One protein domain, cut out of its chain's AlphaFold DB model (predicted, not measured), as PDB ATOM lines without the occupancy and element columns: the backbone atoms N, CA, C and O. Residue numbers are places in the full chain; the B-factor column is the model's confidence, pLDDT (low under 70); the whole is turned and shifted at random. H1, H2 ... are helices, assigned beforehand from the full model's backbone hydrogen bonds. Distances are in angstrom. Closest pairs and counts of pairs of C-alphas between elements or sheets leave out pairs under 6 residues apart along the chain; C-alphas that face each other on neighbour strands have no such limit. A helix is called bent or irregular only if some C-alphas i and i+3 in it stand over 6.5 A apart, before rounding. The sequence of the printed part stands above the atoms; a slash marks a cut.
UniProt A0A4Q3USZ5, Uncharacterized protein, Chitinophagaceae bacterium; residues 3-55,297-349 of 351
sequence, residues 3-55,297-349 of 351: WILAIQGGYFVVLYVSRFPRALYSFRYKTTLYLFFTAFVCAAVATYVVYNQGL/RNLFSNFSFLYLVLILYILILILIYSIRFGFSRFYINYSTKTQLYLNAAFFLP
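AT A GLANCE: This is residues 3 to 55 and 297 to 349 of the 351 residues of an uncharacterized protein of Chitinophagaceae bacterium (UniProt A0A4Q3USZ5). The longest helix, H4, packs side by side with the long helix H3, the two running opposite ways as the core. H1 runs loosely along the side of H3 away from H4, with short H2 between H1 and H3 along the chain, while after the turn that follows H4 the chain folds back as H5, which runs at a slant to H4 and comes close to it at Phe 347, near Leu 308 of H4. Residues 323 to 329, of which 323 to 325 belong to H4, stick out at that turn. The printed part has 106 residues with five named helices, H1 to H5 in chain order, and no named strand; its class is all helix. It is only just loose, close to compact, with a radius of gyration of the C-alphas of 15.7 A and spans of 52 by 36 by 22 A.

IN THESE COORDINATES: Find C-alpha 297 at (-22.242, -1.750, 24.683); from there H4 runs 42.0 A to residue 325. H3, residues 29 to 55, covers 39.5 A and ends at C-alpha 55, at (-10.289, -6.176, 19.016). H1 takes residues 3 to 17 over 20.4 A, beginning at (-2.993, 7.880, 28.600), and H2 takes residues 20 to 25 over 9.9 A. H5, residues 334 to 349, covers 23.6 A and is only just irregular: C-alphas 346 and 349 are 6.6 A apart.

HOW THE PARTS SIT: Look first at H3, the hub, which touches H2, H4 and H5. H3 and H4 touch at a shallow tilt of 34 degrees, only just short of steep, and run opposite ways; their closest C-alphas, of Ala 43 and Tyr 307, are 5.4 A apart. H2 touches residues 30 to 34 of H3 alone, at a steep tilt of 53 degrees, with the C-alphas of Ala 23 and Thr 31 closest at 6.1 A. H3 and H5 only just touch, only at their ends, with 3 pairs of C-alphas within 8 A; the closest are those of Tyr 29 and Thr 336, 5.2 A. H1 and H3 are close but not clearly touching, the C-alphas of Ile 4 and Val 45 being closest at 7.6 A; they run opposite ways at a shallow tilt of 7 degrees. H4 and H5 are close but not clearly touching, with the C-alphas of Leu 308 and Phe 347 closest at 7.6 A, at a steep tilt of 46 degrees. H1 and H4 are apart. In H1, H3 and H4 every O i to N i+4 pair is within hydrogen-bond range; in H5 it is 11 of 12, and in H2 0 of 2, with 1 of 3 O i to N i+3 pairs.

THE WHOLE: The two farthest C-alphas, of Leu 55 and Ser 328, are 51.9 A apart. Residues 56 to 296 are not printed, and C-alphas 55 and 297 are 13.9 A apart across this cut. Of the links printed whole, H1 to H2 and H2 to H3 are tight and H4 to H5 is short. The mean pLDDT of the printed part is 74.2; look for values under 70 in 39 residues, among them 18 to 30, 325 to 340 and 343 to 349.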
ATOM      1  N   TRP A   3      -1.812   7.470  27.838       68.69
ATOM      2  CA  TRP A   3      -2.993   7.880  28.600       68.69
ATOM      3  C   TRP A   3      -3.363   6.901  29.736       68.69
ATOM      4  O   TRP A   3      -3.906   7.331  30.747       68.69
ATOM      5  N   ILE A   4      -3.002   5.610  29.641       70.88
ATOM      6  CA  ILE A   4      -3.155   4.653  30.761       70.88
ATOM      7  C   ILE A   4      -2.237   5.067  31.914       70.88
ATOM      8  O   ILE A   4      -2.645   5.065  33.072       70.88
ATOM      9  N   LEU A   5      -1.011   5.482  31.584       73.62
ATOM     10  CA  LEU A   5      -0.062   6.018  32.556       73.62
ATOM     11  C   LEU A   5      -0.552   7.348  33.140       73.62
ATOM     12  O   LEU A   5      -0.351   7.587  34.322       73.62
ATOM     13  N   ALA A   6      -1.253   8.171  32.355       74.69
ATOM     14  CA  ALA A   6      -1.880   9.394  32.851       74.69
ATOM     15  C   ALA A   6      -3.044   9.114  33.820       74.69
ATOM     16  O   ALA A   6      -3.141   9.779  34.847       74.69
ATOM     17  N   ILE A   7      -3.886   8.106  33.555       71.88
ATOM     18  CA  ILE A   7      -4.963   7.690  34.475       71.88
ATOM     19  C   ILE A   7      -4.379   7.123  35.770       71.88
ATOM     20  O   ILE A   7      -4.817   7.500  36.854       71.88
ATOM     21  N   GLN A   8      -3.366   6.261  35.671       73.25
ATOM     22  CA  GLN A   8      -2.677   5.723  36.845       73.25
ATOM     23  C   GLN A   8      -1.960   6.832  37.623       73.25
ATOM     24  O   GLN A   8      -2.068   6.905  38.843       73.25
ATOM     25  N   GLY A   9      -1.295   7.754  36.926       77.38
ATOM     26  CA  GLY A   9      -0.673   8.936  37.519       77.38
ATOM     27  C   GLY A   9      -1.692   9.818  38.241       77.38
ATOM     28  O   GLY A   9      -1.476  10.175  39.393       77.38
ATOM     29  N   GLY A  10      -2.841  10.090  37.619       76.94
ATOM     30  CA  GLY A  10      -3.954  10.814  38.237       76.94
ATOM     31  C   GLY A  10      -4.505  10.099  39.471       76.94
ATOM     32  O   GLY A  10      -4.722  10.733  40.501       76.94
ATOM     33  N   TYR A  11      -4.647   8.774  39.416       74.75
ATOM     34  CA  TYR A  11      -5.028   7.956  40.567       74.75
ATOM     35  C   TYR A  11      -4.021   8.091  41.721       74.75
ATOM     36  O   TYR A  11      -4.425   8.347  42.857       74.75
ATOM     37  N   PHE A  12      -2.716   8.016  41.439       75.75
ATOM     38  CA  PHE A  12      -1.662   8.213  42.439       75.75
ATOM     39  C   PHE A  12      -1.616   9.643  42.994       75.75
ATOM     40  O   PHE A  12      -1.400   9.823  44.192       75.75
ATOM     41  N   VAL A  13      -1.874  10.659  42.168       78.44
ATOM     42  CA  VAL A  13      -1.957  12.062  42.606       78.44
ATOM     43  C   VAL A  13      -3.156  12.272  43.530       78.44
ATOM     44  O   VAL A  13      -2.998  12.846  44.605       78.44
ATOM     45  N   VAL A  14      -4.335  11.750  43.181       72.69
ATOM     46  CA  VAL A  14      -5.537  11.809  44.037       72.69
ATOM     47  C   VAL A  14      -5.295  11.092  45.367       72.69
ATOM     48  O   VAL A  14      -5.667  11.602  46.429       72.69
ATOM     49  N   LEU A  15      -4.619   9.943  45.319       68.44
ATOM     50  CA  LEU A  15      -4.190   9.180  46.486       68.44
ATOM     51  C   LEU A  15      -3.256   9.964  47.410       68.44
ATOM     52  O   LEU A  15      -3.443   9.971  48.633       68.44
ATOM     53  N   TYR A  16      -2.261  10.620  46.816       70.69
ATOM     54  CA  TYR A  16      -1.238  11.385  47.513       70.69
ATOM     55  C   TYR A  16      -1.814  12.662  48.141       70.69
ATOM     56  O   TYR A  16      -1.652  12.888  49.343       70.69
ATOM     57  N   VAL A  17      -2.565  13.452  47.364       71.81
ATOM     58  CA  VAL A  17      -3.180  14.721  47.800       71.81
ATOM     59  C   VAL A  17      -4.192  14.493  48.922       71.81
ATOM     60  O   VAL A  17      -4.234  15.245  49.895       71.81
ATOM     61  N   SER A  18      -4.966  13.413  48.848       64.31
ATOM     62  CA  SER A  18      -6.017  13.134  49.829       64.31
ATOM     63  C   SER A  18      -5.519  12.442  51.108       64.31
ATOM     64  O   SER A  18      -6.311  12.215  52.026       64.31
ATOM     65  N   ARG A  19      -4.221  12.095  51.198       61.53
ATOM     66  CA  ARG A  19      -3.595  11.400  52.347       61.53
ATOM     67  C   ARG A  19      -4.344  10.122  52.779       61.53
ATOM     68  O   ARG A  19      -4.379   9.779  53.963       61.53
ATOM     69  N   PHE A  20      -4.924   9.398  51.817       59.50
ATOM     70  CA  PHE A  20      -5.797   8.236  52.049       59.50
ATOM     71  C   PHE A  20      -5.166   7.031  52.773       59.50
ATOM     72  O   PHE A  20      -5.886   6.406  53.553       59.50
ATOM     73  N   PRO A  21      -3.860   6.712  52.642       56.53
ATOM     74  CA  PRO A  21      -3.260   5.591  53.376       56.53
ATOM     75  C   PRO A  21      -3.372   5.731  54.902       56.53
ATOM     76  O   PRO A  21      -3.489   4.737  55.611       56.53
ATOM     77  N   ARG A  22      -3.418   6.968  55.423       52.75
ATOM     78  CA  ARG A  22      -3.624   7.235  56.859       52.75
ATOM     79  C   ARG A  22      -5.081   7.038  57.303       52.75
ATOM     80  O   ARG A  22      -5.325   6.820  58.485       52.75
ATOM     81  N   ALA A  23      -6.045   7.071  56.380       51.84
ATOM     82  CA  ALA A  23      -7.463   6.837  56.659       51.84
ATOM     83  C   ALA A  23      -7.827   5.341  56.770       51.84
ATOM     84  O   ALA A  23      -8.935   5.016  57.189       51.84
ATOM     85  N   LEU A  24      -6.907   4.425  56.447       53.41
ATOM     86  CA  LEU A  24      -7.099   2.981  56.644       53.41
ATOM     87  C   LEU A  24      -7.083   2.574  58.130       53.41
ATOM     88  O   LEU A  24      -7.623   1.529  58.475       53.41
ATOM     89  N   TYR A  25      -6.520   3.407  59.013       50.06
ATOM     90  CA  TYR A  25      -6.427   3.129  60.453       50.06
ATOM     91  C   TYR A  25      -7.730   3.368  61.232       50.06
ATOM     92  O   TYR A  25      -7.874   2.884  62.351       50.06
ATOM     93  N   SER A  26      -8.692   4.100  60.662       52.75
ATOM     94  CA  SER A  26     -10.020   4.283  61.254       52.75
ATOM     95  C   SER A  26     -11.081   4.063  60.187       52.75
ATOM     96  O   SER A  26     -11.120   4.806  59.208       52.75
ATOM     97  N   PHE A  27     -11.956   3.080  60.382       56.53
ATOM     98  CA  PHE A  27     -13.032   2.755  59.450       56.53
ATOM     99  C   PHE A  27     -14.097   3.868  59.454       56.53
ATOM    100  O   PHE A  27     -15.068   3.847  60.208       56.53
ATOM    101  N   ARG A  28     -13.870   4.914  58.656       62.72
ATOM    102  CA  ARG A  28     -14.740   6.093  58.531       62.72
ATOM    103  C   ARG A  28     -15.231   6.214  57.088       62.72
ATOM    104  O   ARG A  28     -14.698   5.576  56.190       62.72
ATOM    105  N   TYR A  29     -16.208   7.091  56.862       63.78
ATOM    106  CA  TYR A  29     -16.780   7.429  55.547       63.78
ATOM    107  C   TYR A  29     -15.740   7.530  54.408       63.78
ATOM    108  O   TYR A  29     -15.935   7.003  53.315       63.78
ATOM    109  N   LYS A  30     -14.582   8.141  54.692       66.75
ATOM    110  CA  LYS A  30     -13.489   8.324  53.724       66.75
ATOM    111  C   LYS A  30     -12.882   7.004  53.222       66.75
ATOM    112  O   LYS A  30     -12.441   6.950  52.081       66.75
ATOM    113  N   THR A  31     -12.873   5.950  54.037       70.12
ATOM    114  CA  THR A  31     -12.286   4.642  53.703       70.12
ATOM    115  C   THR A  31     -13.174   3.863  52.732       70.12
ATOM    116  O   THR A  31     -12.675   3.295  51.767       70.12
ATOM    117  N   THR A  32     -14.497   3.891  52.924       70.38
ATOM    118  CA  THR A  32     -15.457   3.247  52.008       70.38
ATOM    119  C   THR A  32     -15.475   3.934  50.644       70.38
ATOM    120  O   THR A  32     -15.415   3.263  49.616       70.38
ATOM    121  N   LEU A  33     -15.484   5.272  50.628       74.62
ATOM    122  CA  LEU A  33     -15.435   6.049  49.388       74.62
ATOM    123  C   LEU A  33     -14.135   5.795  48.610       74.62
ATOM    124  O   LEU A  33     -14.171   5.662  47.390       74.62
ATOM    125  N   TYR A  34     -13.011   5.650  49.319       76.31
ATOM    126  CA  TYR A  34     -11.736   5.262  48.723       76.31
ATOM    127  C   TYR A  34     -11.800   3.879  48.057       76.31
ATOM    128  O   TYR A  34     -11.474   3.764  46.881       76.31
ATOM    129  N   LEU A  35     -12.284   2.848  48.763       78.50
ATOM    130  CA  LEU A  35     -12.370   1.489  48.214       78.50
ATOM    131  C   LEU A  35     -13.267   1.416  46.969       78.50
ATOM    132  O   LEU A  35     -12.892   0.787  45.981       78.50
ATOM    133  N   PHE A  36     -14.416   2.096  46.977       82.44
ATOM    134  CA  PHE A  36     -15.308   2.134  45.813       82.44
ATOM    135  C   PHE A  36     -14.731   2.927  44.641       82.44
ATOM    136  O   PHE A  36     -14.898   2.512  43.494       82.44
ATOM    137  N   PHE A  37     -14.022   4.028  44.901       82.25
ATOM    138  CA  PHE A  37     -13.341   4.777  43.848       82.25
ATOM    139  C   PHE A  37     -12.187   3.973  43.234       82.25
ATOM    140  O   PHE A  37     -12.056   3.908  42.014       82.25
ATOM    141  N   THR A  38     -11.393   3.284  44.058       83.25
ATOM    142  CA  THR A  38     -10.352   2.367  43.579       83.25
ATOM    143  C   THR A  38     -10.949   1.237  42.741       83.25
ATOM    144  O   THR A  38     -10.429   0.946  41.664       83.25
ATOM    145  N   ALA A  39     -12.059   0.631  43.176       86.81
ATOM    146  CA  ALA A  39     -12.759  -0.389  42.395       86.81
ATOM    147  C   ALA A  39     -13.257   0.149  41.047       86.81
ATOM    148  O   ALA A  39     -13.130  -0.537  40.036       86.81
ATOM    149  N   PHE A  40     -13.766   1.382  41.015       87.75
ATOM    150  CA  PHE A  40     -14.220   2.036  39.791       87.75
ATOM    151  C   PHE A  40     -13.074   2.223  38.788       87.75
ATOM    152  O   PHE A  40     -13.187   1.804  37.636       87.75
ATOM    153  N   VAL A  41     -11.946   2.797  39.225       87.25
ATOM    154  CA  VAL A  41     -10.771   3.010  38.362       87.25
ATOM    155  C   VAL A  41     -10.200   1.673  37.886       87.25
ATOM    156  O   VAL A  41      -9.882   1.522  36.706       87.25
ATOM    157  N   CYS A  42     -10.118   0.683  38.778       89.38
ATOM    158  CA  CYS A  42      -9.663  -0.663  38.444       89.38
ATOM    159  C   CYS A  42     -10.554  -1.308  37.371       89.38
ATOM    160  O   CYS A  42     -10.040  -1.765  36.349       89.38
ATOM    161  N   ALA A  43     -11.878  -1.276  37.555       91.44
ATOM    162  CA  ALA A  43     -12.830  -1.808  36.587       91.44
ATOM    163  C   ALA A  43     -12.721  -1.092  35.234       91.44
ATOM    164  O   ALA A  43     -12.645  -1.750  34.201       91.44
ATOM    165  N   ALA A  44     -12.630   0.242  35.225       89.44
ATOM    166  CA  ALA A  44     -12.505   1.024  33.996       89.44
ATOM    167  C   ALA A  44     -11.253   0.639  33.191       89.44
ATOM    168  O   ALA A  44     -11.338   0.385  31.987       89.44
ATOM    169  N   VAL A  45     -10.094   0.547  33.854       90.12
ATOM    170  CA  VAL A  45      -8.831   0.173  33.202       90.12
ATOM    171  C   VAL A  45      -8.875  -1.275  32.718       90.12
ATOM    172  O   VAL A  45      -8.534  -1.543  31.565       90.12
ATOM    173  N   ALA A  46      -9.309  -2.209  33.567       89.50
ATOM    174  CA  ALA A  46      -9.352  -3.628  33.230       89.50
ATOM    175  C   ALA A  46     -10.293  -3.901  32.049       89.50
ATOM    176  O   ALA A  46      -9.899  -4.545  31.077       89.50
ATOM    177  N   THR A  47     -11.507  -3.354  32.081       91.31
ATOM    178  CA  THR A  47     -12.482  -3.525  31.004       91.31
ATOM    179  C   THR A  47     -11.999  -2.919  29.690       91.31
ATOM    180  O   THR A  47     -12.166  -3.534  28.637       91.31
ATOM    181  N   TYR A  48     -11.346  -1.757  29.733       89.44
ATOM    182  CA  TYR A  48     -10.745  -1.170  28.541       89.44
ATOM    183  C   TYR A  48      -9.646  -2.068  27.946       89.44
ATOM    184  O   TYR A  48      -9.596  -2.282  26.732       89.44
ATOM    185  N   VAL A  49      -8.762  -2.613  28.789       89.94
ATOM    186  CA  VAL A  49      -7.694  -3.520  28.341       89.94
ATOM    187  C   VAL A  49      -8.291  -4.764  27.686       89.94
ATOM    188  O   VAL A  49      -7.861  -5.135  26.595       89.94
ATOM    189  N   VAL A  50      -9.316  -5.362  28.301       88.56
ATOM    190  CA  VAL A  50     -10.031  -6.522  27.750       88.56
ATOM    191  C   VAL A  50     -10.673  -6.190  26.402       88.56
ATOM    192  O   VAL A  50     -10.520  -6.958  25.456       88.56
ATOM    193  N   TYR A  51     -11.327  -5.033  26.277       88.38
ATOM    194  CA  TYR A  51     -11.940  -4.581  25.024       88.38
ATOM    195  C   TYR A  51     -10.914  -4.475  23.890       88.38
ATOM    196  O   TYR A  51     -11.084  -5.068  22.823       88.38
ATOM    197  N   ASN A  52      -9.799  -3.786  24.137       88.50
ATOM    198  CA  ASN A  52      -8.737  -3.641  23.144       88.50
ATOM    199  C   ASN A  52      -8.061  -4.968  22.801       88.50
ATOM    200  O   ASN A  52      -7.687  -5.190  21.648       88.50
ATOM    201  N   GLN A  53      -7.887  -5.848  23.786       88.44
ATOM    202  CA  GLN A  53      -7.341  -7.175  23.545       88.44
ATOM    203  C   GLN A  53      -8.293  -8.014  22.685       88.44
ATOM    204  O   GLN A  53      -7.828  -8.711  21.785       88.44
ATOM    205  N   GLY A  54      -9.607  -7.893  22.897       85.50
ATOM    206  CA  GLY A  54     -10.634  -8.511  22.058       85.50
ATOM    207  C   GLY A  54     -10.548  -8.045  20.605       85.50
ATOM    208  O   GLY A  54     -10.473  -8.875  19.702       85.50
ATOM    209  N   LEU A  55     -10.442  -6.732  20.369       86.62
ATOM    210  CA  LEU A  55     -10.289  -6.176  19.016       86.62
ATOM    211  C   LEU A  55      -9.022  -6.669  18.303       86.62
ATOM    212  O   LEU A  55      -9.056  -6.943  17.103       86.62
ATOM    213  N   ARG A 297     -21.382  -1.277  23.588       80.56
ATOM    214  CA  ARG A 297     -22.242  -1.750  24.683       80.56
ATOM    215  C   ARG A 297     -21.585  -2.870  25.496       80.56
ATOM    216  O   ARG A 297     -21.774  -2.911  26.708       80.56
ATOM    217  N   ASN A 298     -20.780  -3.732  24.869       81.75
ATOM    218  CA  ASN A 298     -20.056  -4.783  25.584       81.75
ATOM    219  C   ASN A 298     -19.007  -4.195  26.538       81.75
ATOM    220  O   ASN A 298     -18.776  -4.767  27.598       81.75
ATOM    221  N   LEU A 299     -18.430  -3.030  26.215       85.94
ATOM    222  CA  LEU A 299     -17.543  -2.301  27.125       85.94
ATOM    223  C   LEU A 299     -18.297  -1.908  28.403       85.94
ATOM    224  O   LEU A 299     -17.849  -2.230  29.496       85.94
ATOM    225  N   PHE A 300     -19.468  -1.279  28.272       86.06
ATOM    226  CA  PHE A 300     -20.283  -0.891  29.429       86.06
ATOM    227  C   PHE A 300     -20.788  -2.102  30.220       86.06
ATOM    228  O   PHE A 300     -20.743  -2.089  31.443       86.06
ATOM    229  N   SER A 301     -21.205  -3.170  29.535       85.62
ATOM    230  CA  SER A 301     -21.660  -4.401  30.188       85.62
ATOM    231  C   SER A 301     -20.547  -5.053  31.012       85.62
ATOM    232  O   SER A 301     -20.745  -5.361  32.185       85.62
ATOM    233  N   ASN A 302     -19.357  -5.217  30.425       86.31
ATOM    234  CA  ASN A 302     -18.203  -5.800  31.110       86.31
ATOM    235  C   ASN A 302     -17.718  -4.910  32.260       86.31
ATOM    236  O   ASN A 302     -17.265  -5.422  33.282       86.31
ATOM    237  N   PHE A 303     -17.817  -3.587  32.103       91.75
ATOM    238  CA  PHE A 303     -17.480  -2.624  33.147       91.75
ATOM    239  C   PHE A 303     -18.423  -2.772  34.337       91.75
ATOM    240  O   PHE A 303     -17.958  -2.977  35.457       91.75
ATOM    241  N   SER A 304     -19.733  -2.727  34.093       89.00
ATOM    242  CA  SER A 304     -20.747  -2.859  35.138       89.00
ATOM    243  C   SER A 304     -20.620  -4.189  35.873       89.00
ATOM    244  O   SER A 304     -20.653  -4.207  37.100       89.00
ATOM    245  N   PHE A 305     -20.400  -5.285  35.140       89.06
ATOM    246  CA  PHE A 305     -20.188  -6.605  35.729       89.06
ATOM    247  C   PHE A 305     -18.960  -6.635  36.647       89.06
ATOM    248  O   PHE A 305     -19.065  -7.000  37.817       89.06
ATOM    249  N   LEU A 306     -17.797  -6.207  36.147       89.81
ATOM    250  CA  LEU A 306     -16.560  -6.224  36.928       89.81
ATOM    251  C   LEU A 306     -16.639  -5.286  38.140       89.81
ATOM    252  O   LEU A 306     -16.191  -5.639  39.229       89.81
ATOM    253  N   TYR A 307     -17.240  -4.108  37.970       90.75
ATOM    254  CA  TYR A 307     -17.441  -3.152  39.051       90.75
ATOM    255  C   TYR A 307     -18.360  -3.713  40.144       90.75
ATOM    256  O   TYR A 307     -18.029  -3.610  41.326       90.75
ATOM    257  N   LEU A 308     -19.456  -4.374  39.762       87.81
ATOM    258  CA  LEU A 308     -20.377  -5.031  40.692       87.81
ATOM    259  C   LEU A 308     -19.674  -6.134  41.493       87.81
ATOM    260  O   LEU A 308     -19.801  -6.175  42.717       87.81
ATOM    261  N   VAL A 309     -18.869  -6.974  40.834       88.38
ATOM    262  CA  VAL A 309     -18.075  -8.019  41.504       88.38
ATOM    263  C   VAL A 309     -17.087  -7.411  42.506       88.38
ATOM    264  O   VAL A 309     -16.982  -7.887  43.637       88.38
ATOM    265  N   LEU A 310     -16.388  -6.334  42.131       87.81
ATOM    266  CA  LEU A 310     -15.443  -5.654  43.023       87.81
ATOM    267  C   LEU A 310     -16.142  -5.008  44.226       87.81
ATOM    268  O   LEU A 310     -15.629  -5.084  45.343       87.81
ATOM    269  N   ILE A 311     -17.315  -4.404  44.032       85.25
ATOM    270  CA  ILE A 311     -18.110  -3.852  45.135       85.25
ATOM    271  C   ILE A 311     -18.584  -4.959  46.069       85.25
ATOM    272  O   ILE A 311     -18.449  -4.813  47.283       85.25
ATOM    273  N   LEU A 312     -19.100  -6.066  45.533       84.00
ATOM    274  CA  LEU A 312     -19.530  -7.206  46.339       84.00
ATOM    275  C   LEU A 312     -18.368  -7.746  47.182       84.00
ATOM    276  O   LEU A 312     -18.519  -7.970  48.381       84.00
ATOM    277  N   TYR A 313     -17.184  -7.866  46.580       85.94
ATOM    278  CA  TYR A 313     -15.966  -8.250  47.287       85.94
ATOM    279  C   TYR A 313     -15.612  -7.270  48.419       85.94
ATOM    280  O   TYR A 313     -15.333  -7.694  49.542       85.94
ATOM    281  N   ILE A 314     -15.690  -5.958  48.170       84.00
ATOM    282  CA  ILE A 314     -15.468  -4.928  49.196       84.00
ATOM    283  C   ILE A 314     -16.499  -5.038  50.327       84.00
ATOM    284  O   ILE A 314     -16.128  -4.948  51.495       84.00
ATOM    285  N   LEU A 315     -17.778  -5.259  50.010       79.38
ATOM    286  CA  LEU A 315     -18.837  -5.431  51.008       79.38
ATOM    287  C   LEU A 315     -18.592  -6.662  51.887       79.38
ATOM    288  O   LEU A 315     -18.715  -6.566  53.108       79.38
ATOM    289  N   ILE A 316     -18.180  -7.787  51.296       81.50
ATOM    290  CA  ILE A 316     -17.808  -9.004  52.034       81.50
ATOM    291  C   ILE A 316     -16.612  -8.732  52.954       81.50
ATOM    292  O   ILE A 316     -16.640  -9.114  54.123       81.50
ATOM    293  N   LEU A 317     -15.581  -8.028  52.474       81.44
ATOM    294  CA  LEU A 317     -14.435  -7.647  53.305       81.44
ATOM    295  C   LEU A 317     -14.847  -6.760  54.488       81.44
ATOM    296  O   LEU A 317     -14.398  -6.998  55.611       81.44
ATOM    297  N   ILE A 318     -15.720  -5.772  54.259       75.69
ATOM    298  CA  ILE A 318     -16.274  -4.917  55.320       75.69
ATOM    299  C   ILE A 318     -17.045  -5.769  56.340       75.69
ATOM    300  O   ILE A 318     -16.865  -5.587  57.545       75.69
ATOM    301  N   LEU A 319     -17.869  -6.712  55.875       74.62
ATOM    302  CA  LEU A 319     -18.666  -7.597  56.725       74.62
ATOM    303  C   LEU A 319     -17.776  -8.484  57.611       74.62
ATOM    304  O   LEU A 319     -17.947  -8.502  58.829       74.62
ATOM    305  N   ILE A 320     -16.793  -9.171  57.019       77.62
ATOM    306  CA  ILE A 320     -15.841 -10.034  57.740       77.62
ATOM    307  C   ILE A 320     -15.065  -9.220  58.780       77.62
ATOM    308  O   ILE A 320     -14.924  -9.643  59.930       77.62
ATOM    309  N   TYR A 321     -14.588  -8.032  58.396       74.25
ATOM    310  CA  TYR A 321     -13.886  -7.131  59.305       74.25
ATOM    311  C   TYR A 321     -14.784  -6.693  60.475       74.25
ATOM    312  O   TYR A 321     -14.356  -6.732  61.628       74.25
ATOM    313  N   SER A 322     -16.046  -6.348  60.199       68.94
ATOM    314  CA  SER A 322     -17.025  -5.949  61.217       68.94
ATOM    315  C   SER A 322     -17.327  -7.067  62.218       68.94
ATOM    316  O   SER A 322     -17.428  -6.807  63.417       68.94
ATOM    317  N   ILE A 323     -17.448  -8.314  61.752       73.75
ATOM    318  CA  ILE A 323     -17.691  -9.476  62.619       73.75
ATOM    319  C   ILE A 323     -16.471  -9.743  63.513       73.75
ATOM    320  O   ILE A 323     -16.623  -9.959  64.713       73.75
ATOM    321  N   ARG A 324     -15.253  -9.681  62.956       71.75
ATOM    322  CA  ARG A 324     -14.010 -10.022  63.672       71.75
ATOM    323  C   ARG A 324     -13.627  -9.016  64.763       71.75
ATOM    324  O   ARG A 324     -13.090  -9.424  65.788       71.75
ATOM    325  N   PHE A 325     -13.868  -7.721  64.552       66.88
ATOM    326  CA  PHE A 325     -13.494  -6.663  65.508       66.88
ATOM    327  C   PHE A 325     -14.628  -6.239  66.458       66.88
ATOM    328  O   PHE A 325     -14.404  -5.412  67.342       66.88
ATOM    329  N   GLY A 326     -15.813  -6.845  66.321       57.53
ATOM    330  CA  GLY A 326     -16.966  -6.638  67.192       57.53
ATOM    331  C   GLY A 326     -17.687  -5.305  66.953       57.53
ATOM    332  O   GLY A 326     -17.084  -4.230  66.928       57.53
ATOM    333  N   PHE A 327     -19.021  -5.355  66.868       56.06
ATOM    334  CA  PHE A 327     -19.898  -4.190  66.659       56.06
ATOM    335  C   PHE A 327     -19.754  -3.074  67.718       56.06
ATOM    336  O   PHE A 327     -20.187  -1.950  67.486       56.06
ATOM    337  N   SER A 328     -19.127  -3.356  68.866       53.25
ATOM    338  CA  SER A 328     -19.045  -2.454  70.025       53.25
ATOM    339  C   SER A 328     -18.046  -1.289  69.866       53.25
ATOM    340  O   SER A 328     -18.232  -0.239  70.476       53.25
ATOM    341  N   ARG A 329     -17.019  -1.395  69.003       51.47
ATOM    342  CA  ARG A 329     -16.067  -0.281  68.749       51.47
ATOM    343  C   ARG A 329     -16.364   0.538  67.489       51.47
ATOM    344  O   ARG A 329     -15.626   1.469  67.164       51.47
ATOM    345  N   PHE A 330     -17.433   0.206  66.773       53.12
ATOM    346  CA  PHE A 330     -17.767   0.808  65.490       53.12
ATOM    347  C   PHE A 330     -18.798   1.932  65.662       53.12
ATOM    348  O   PHE A 330     -20.004   1.724  65.546       53.12
ATOM    349  N   TYR A 331     -18.327   3.165  65.869       54.78
ATOM    350  CA  TYR A 331     -19.148   4.353  65.603       54.78
ATOM    351  C   TYR A 331     -19.307   4.506  64.083       54.78
ATOM    352  O   TYR A 331     -18.596   5.267  63.423       54.78
ATOM    353  N   ILE A 332     -20.216   3.726  63.490       57.28
ATOM    354  CA  ILE A 332     -20.612   3.910  62.093       57.28
ATOM    355  C   ILE A 332     -21.431   5.199  62.039       57.28
ATOM    356  O   ILE A 332     -22.609   5.208  62.398       57.28
ATOM    357  N   ASN A 333     -20.800   6.288  61.595       59.06
ATOM    358  CA  ASN A 333     -21.490   7.552  61.351       59.06
ATOM    359  C   ASN A 333     -22.700   7.329  60.432       59.06
ATOM    360  O   ASN A 333     -22.622   6.555  59.474       59.06
ATOM    361  N   TYR A 334     -23.791   8.055  60.689       63.72
ATOM    362  CA  TYR A 334     -25.031   7.982  59.908       63.72
ATOM    363  C   TYR A 334     -24.782   8.064  58.396       63.72
ATOM    364  O   TYR A 334     -25.309   7.251  57.646       63.72
ATOM    365  N   SER A 335     -23.871   8.939  57.958       58.59
ATOM    366  CA  SER A 335     -23.490   9.075  56.545       58.59
ATOM    367  C   SER A 335     -22.927   7.790  55.920       58.59
ATOM    368  O   SER A 335     -23.175   7.529  54.745       58.59
ATOM    369  N   THR A 336     -22.183   6.976  56.677       62.50
ATOM    370  CA  THR A 336     -21.641   5.699  56.188       62.50
ATOM    371  C   THR A 336     -22.745   4.648  56.074       62.50
ATOM    372  O   THR A 336     -22.764   3.903  55.098       62.50
ATOM    373  N   LYS A 337     -23.701   4.617  57.018       67.62
ATOM    374  CA  LYS A 337     -24.879   3.735  56.925       67.62
ATOM    375  C   LYS A 337     -25.711   4.076  55.693       67.62
ATOM    376  O   LYS A 337     -26.007   3.187  54.904       67.62
ATOM    377  N   THR A 338     -26.019   5.357  55.489       68.25
ATOM    378  CA  THR A 338     -26.800   5.814  54.334       68.25
ATOM    379  C   THR A 338     -26.121   5.449  53.018       68.25
ATOM    380  O   THR A 338     -26.787   4.955  52.121       68.25
ATOM    381  N   GLN A 339     -24.801   5.610  52.898       65.31
ATOM    382  CA  GLN A 339     -24.084   5.261  51.668       65.31
ATOM    383  C   GLN A 339     -23.999   3.746  51.435       65.31
ATOM    384  O   GLN A 339     -24.042   3.305  50.288       65.31
ATOM    385  N   LEU A 340     -23.897   2.944  52.499       66.25
ATOM    386  CA  LEU A 340     -23.924   1.487  52.386       66.25
ATOM    387  C   LEU A 340     -25.308   1.003  51.935       66.25
ATOM    388  O   LEU A 340     -25.387   0.204  51.009       66.25
ATOM    389  N   TYR A 341     -26.384   1.539  52.524       72.44
ATOM    390  CA  TYR A 341     -27.756   1.234  52.116       72.44
ATOM    391  C   TYR A 341     -28.079   1.743  50.716       72.44
ATOM    392  O   TYR A 341     -28.722   1.027  49.965       72.44
ATOM    393  N   LEU A 342     -27.608   2.935  50.341       74.25
ATOM    394  CA  LEU A 342     -27.814   3.489  49.005       74.25
ATOM    395  C   LEU A 342     -27.146   2.604  47.950       74.25
ATOM    396  O   LEU A 342     -27.798   2.191  47.000       74.25
ATOM    397  N   ASN A 343     -25.870   2.254  48.145       68.19
ATOM    398  CA  ASN A 343     -25.186   1.340  47.232       68.19
ATOM    399  C   ASN A 343     -25.877  -0.029  47.222       68.19
ATOM    400  O   ASN A 343     -26.233  -0.509  46.155       68.19
ATOM    401  N   ALA A 344     -26.160  -0.624  48.385       67.31
ATOM    402  CA  ALA A 344     -26.873  -1.900  48.455       67.31
ATOM    403  C   ALA A 344     -28.227  -1.859  47.722       67.31
ATOM    404  O   ALA A 344     -28.533  -2.784  46.979       67.31
ATOM    405  N   ALA A 345     -28.995  -0.775  47.857       68.88
ATOM    406  CA  ALA A 345     -30.285  -0.584  47.196       68.88
ATOM    407  C   ALA A 345     -30.173  -0.415  45.671       68.88
ATOM    408  O   ALA A 345     -31.067  -0.857  44.957       68.88
ATOM    409  N   PHE A 346     -29.088   0.174  45.157       66.69
ATOM    410  CA  PHE A 346     -28.823   0.232  43.714       66.69
ATOM    411  C   PHE A 346     -28.379  -1.116  43.130       66.69
ATOM    412  O   PHE A 346     -28.612  -1.371  41.950       66.69
ATOM    413  N   PHE A 347     -27.742  -1.978  43.930       63.28
ATOM    414  CA  PHE A 347     -27.179  -3.243  43.446       63.28
ATOM    415  C   PHE A 347     -28.113  -4.446  43.598       63.28
ATOM    416  O   PHE A 347     -28.048  -5.346  42.770       63.28
ATOM    417  N   LEU A 348     -29.008  -4.456  44.590       63.12
ATOM    418  CA  LEU A 348     -29.974  -5.544  44.811       63.12
ATOM    419  C   LEU A 348     -30.912  -5.826  43.614       63.12
ATOM    420  O   LEU A 348     -31.200  -6.992  43.375       63.12
ATOM    421  N   PRO A 349     -31.368  -4.821  42.836       61.91
ATOM    422  CA  PRO A 349     -32.184  -5.040  41.636       61.91
ATOM    423  C   PRO A 349     -31.399  -5.536  40.412       61.91
ATOM    424  O   PRO A 349     -32.005  -5.966  39.437       61.91
TER     425      PRO A 349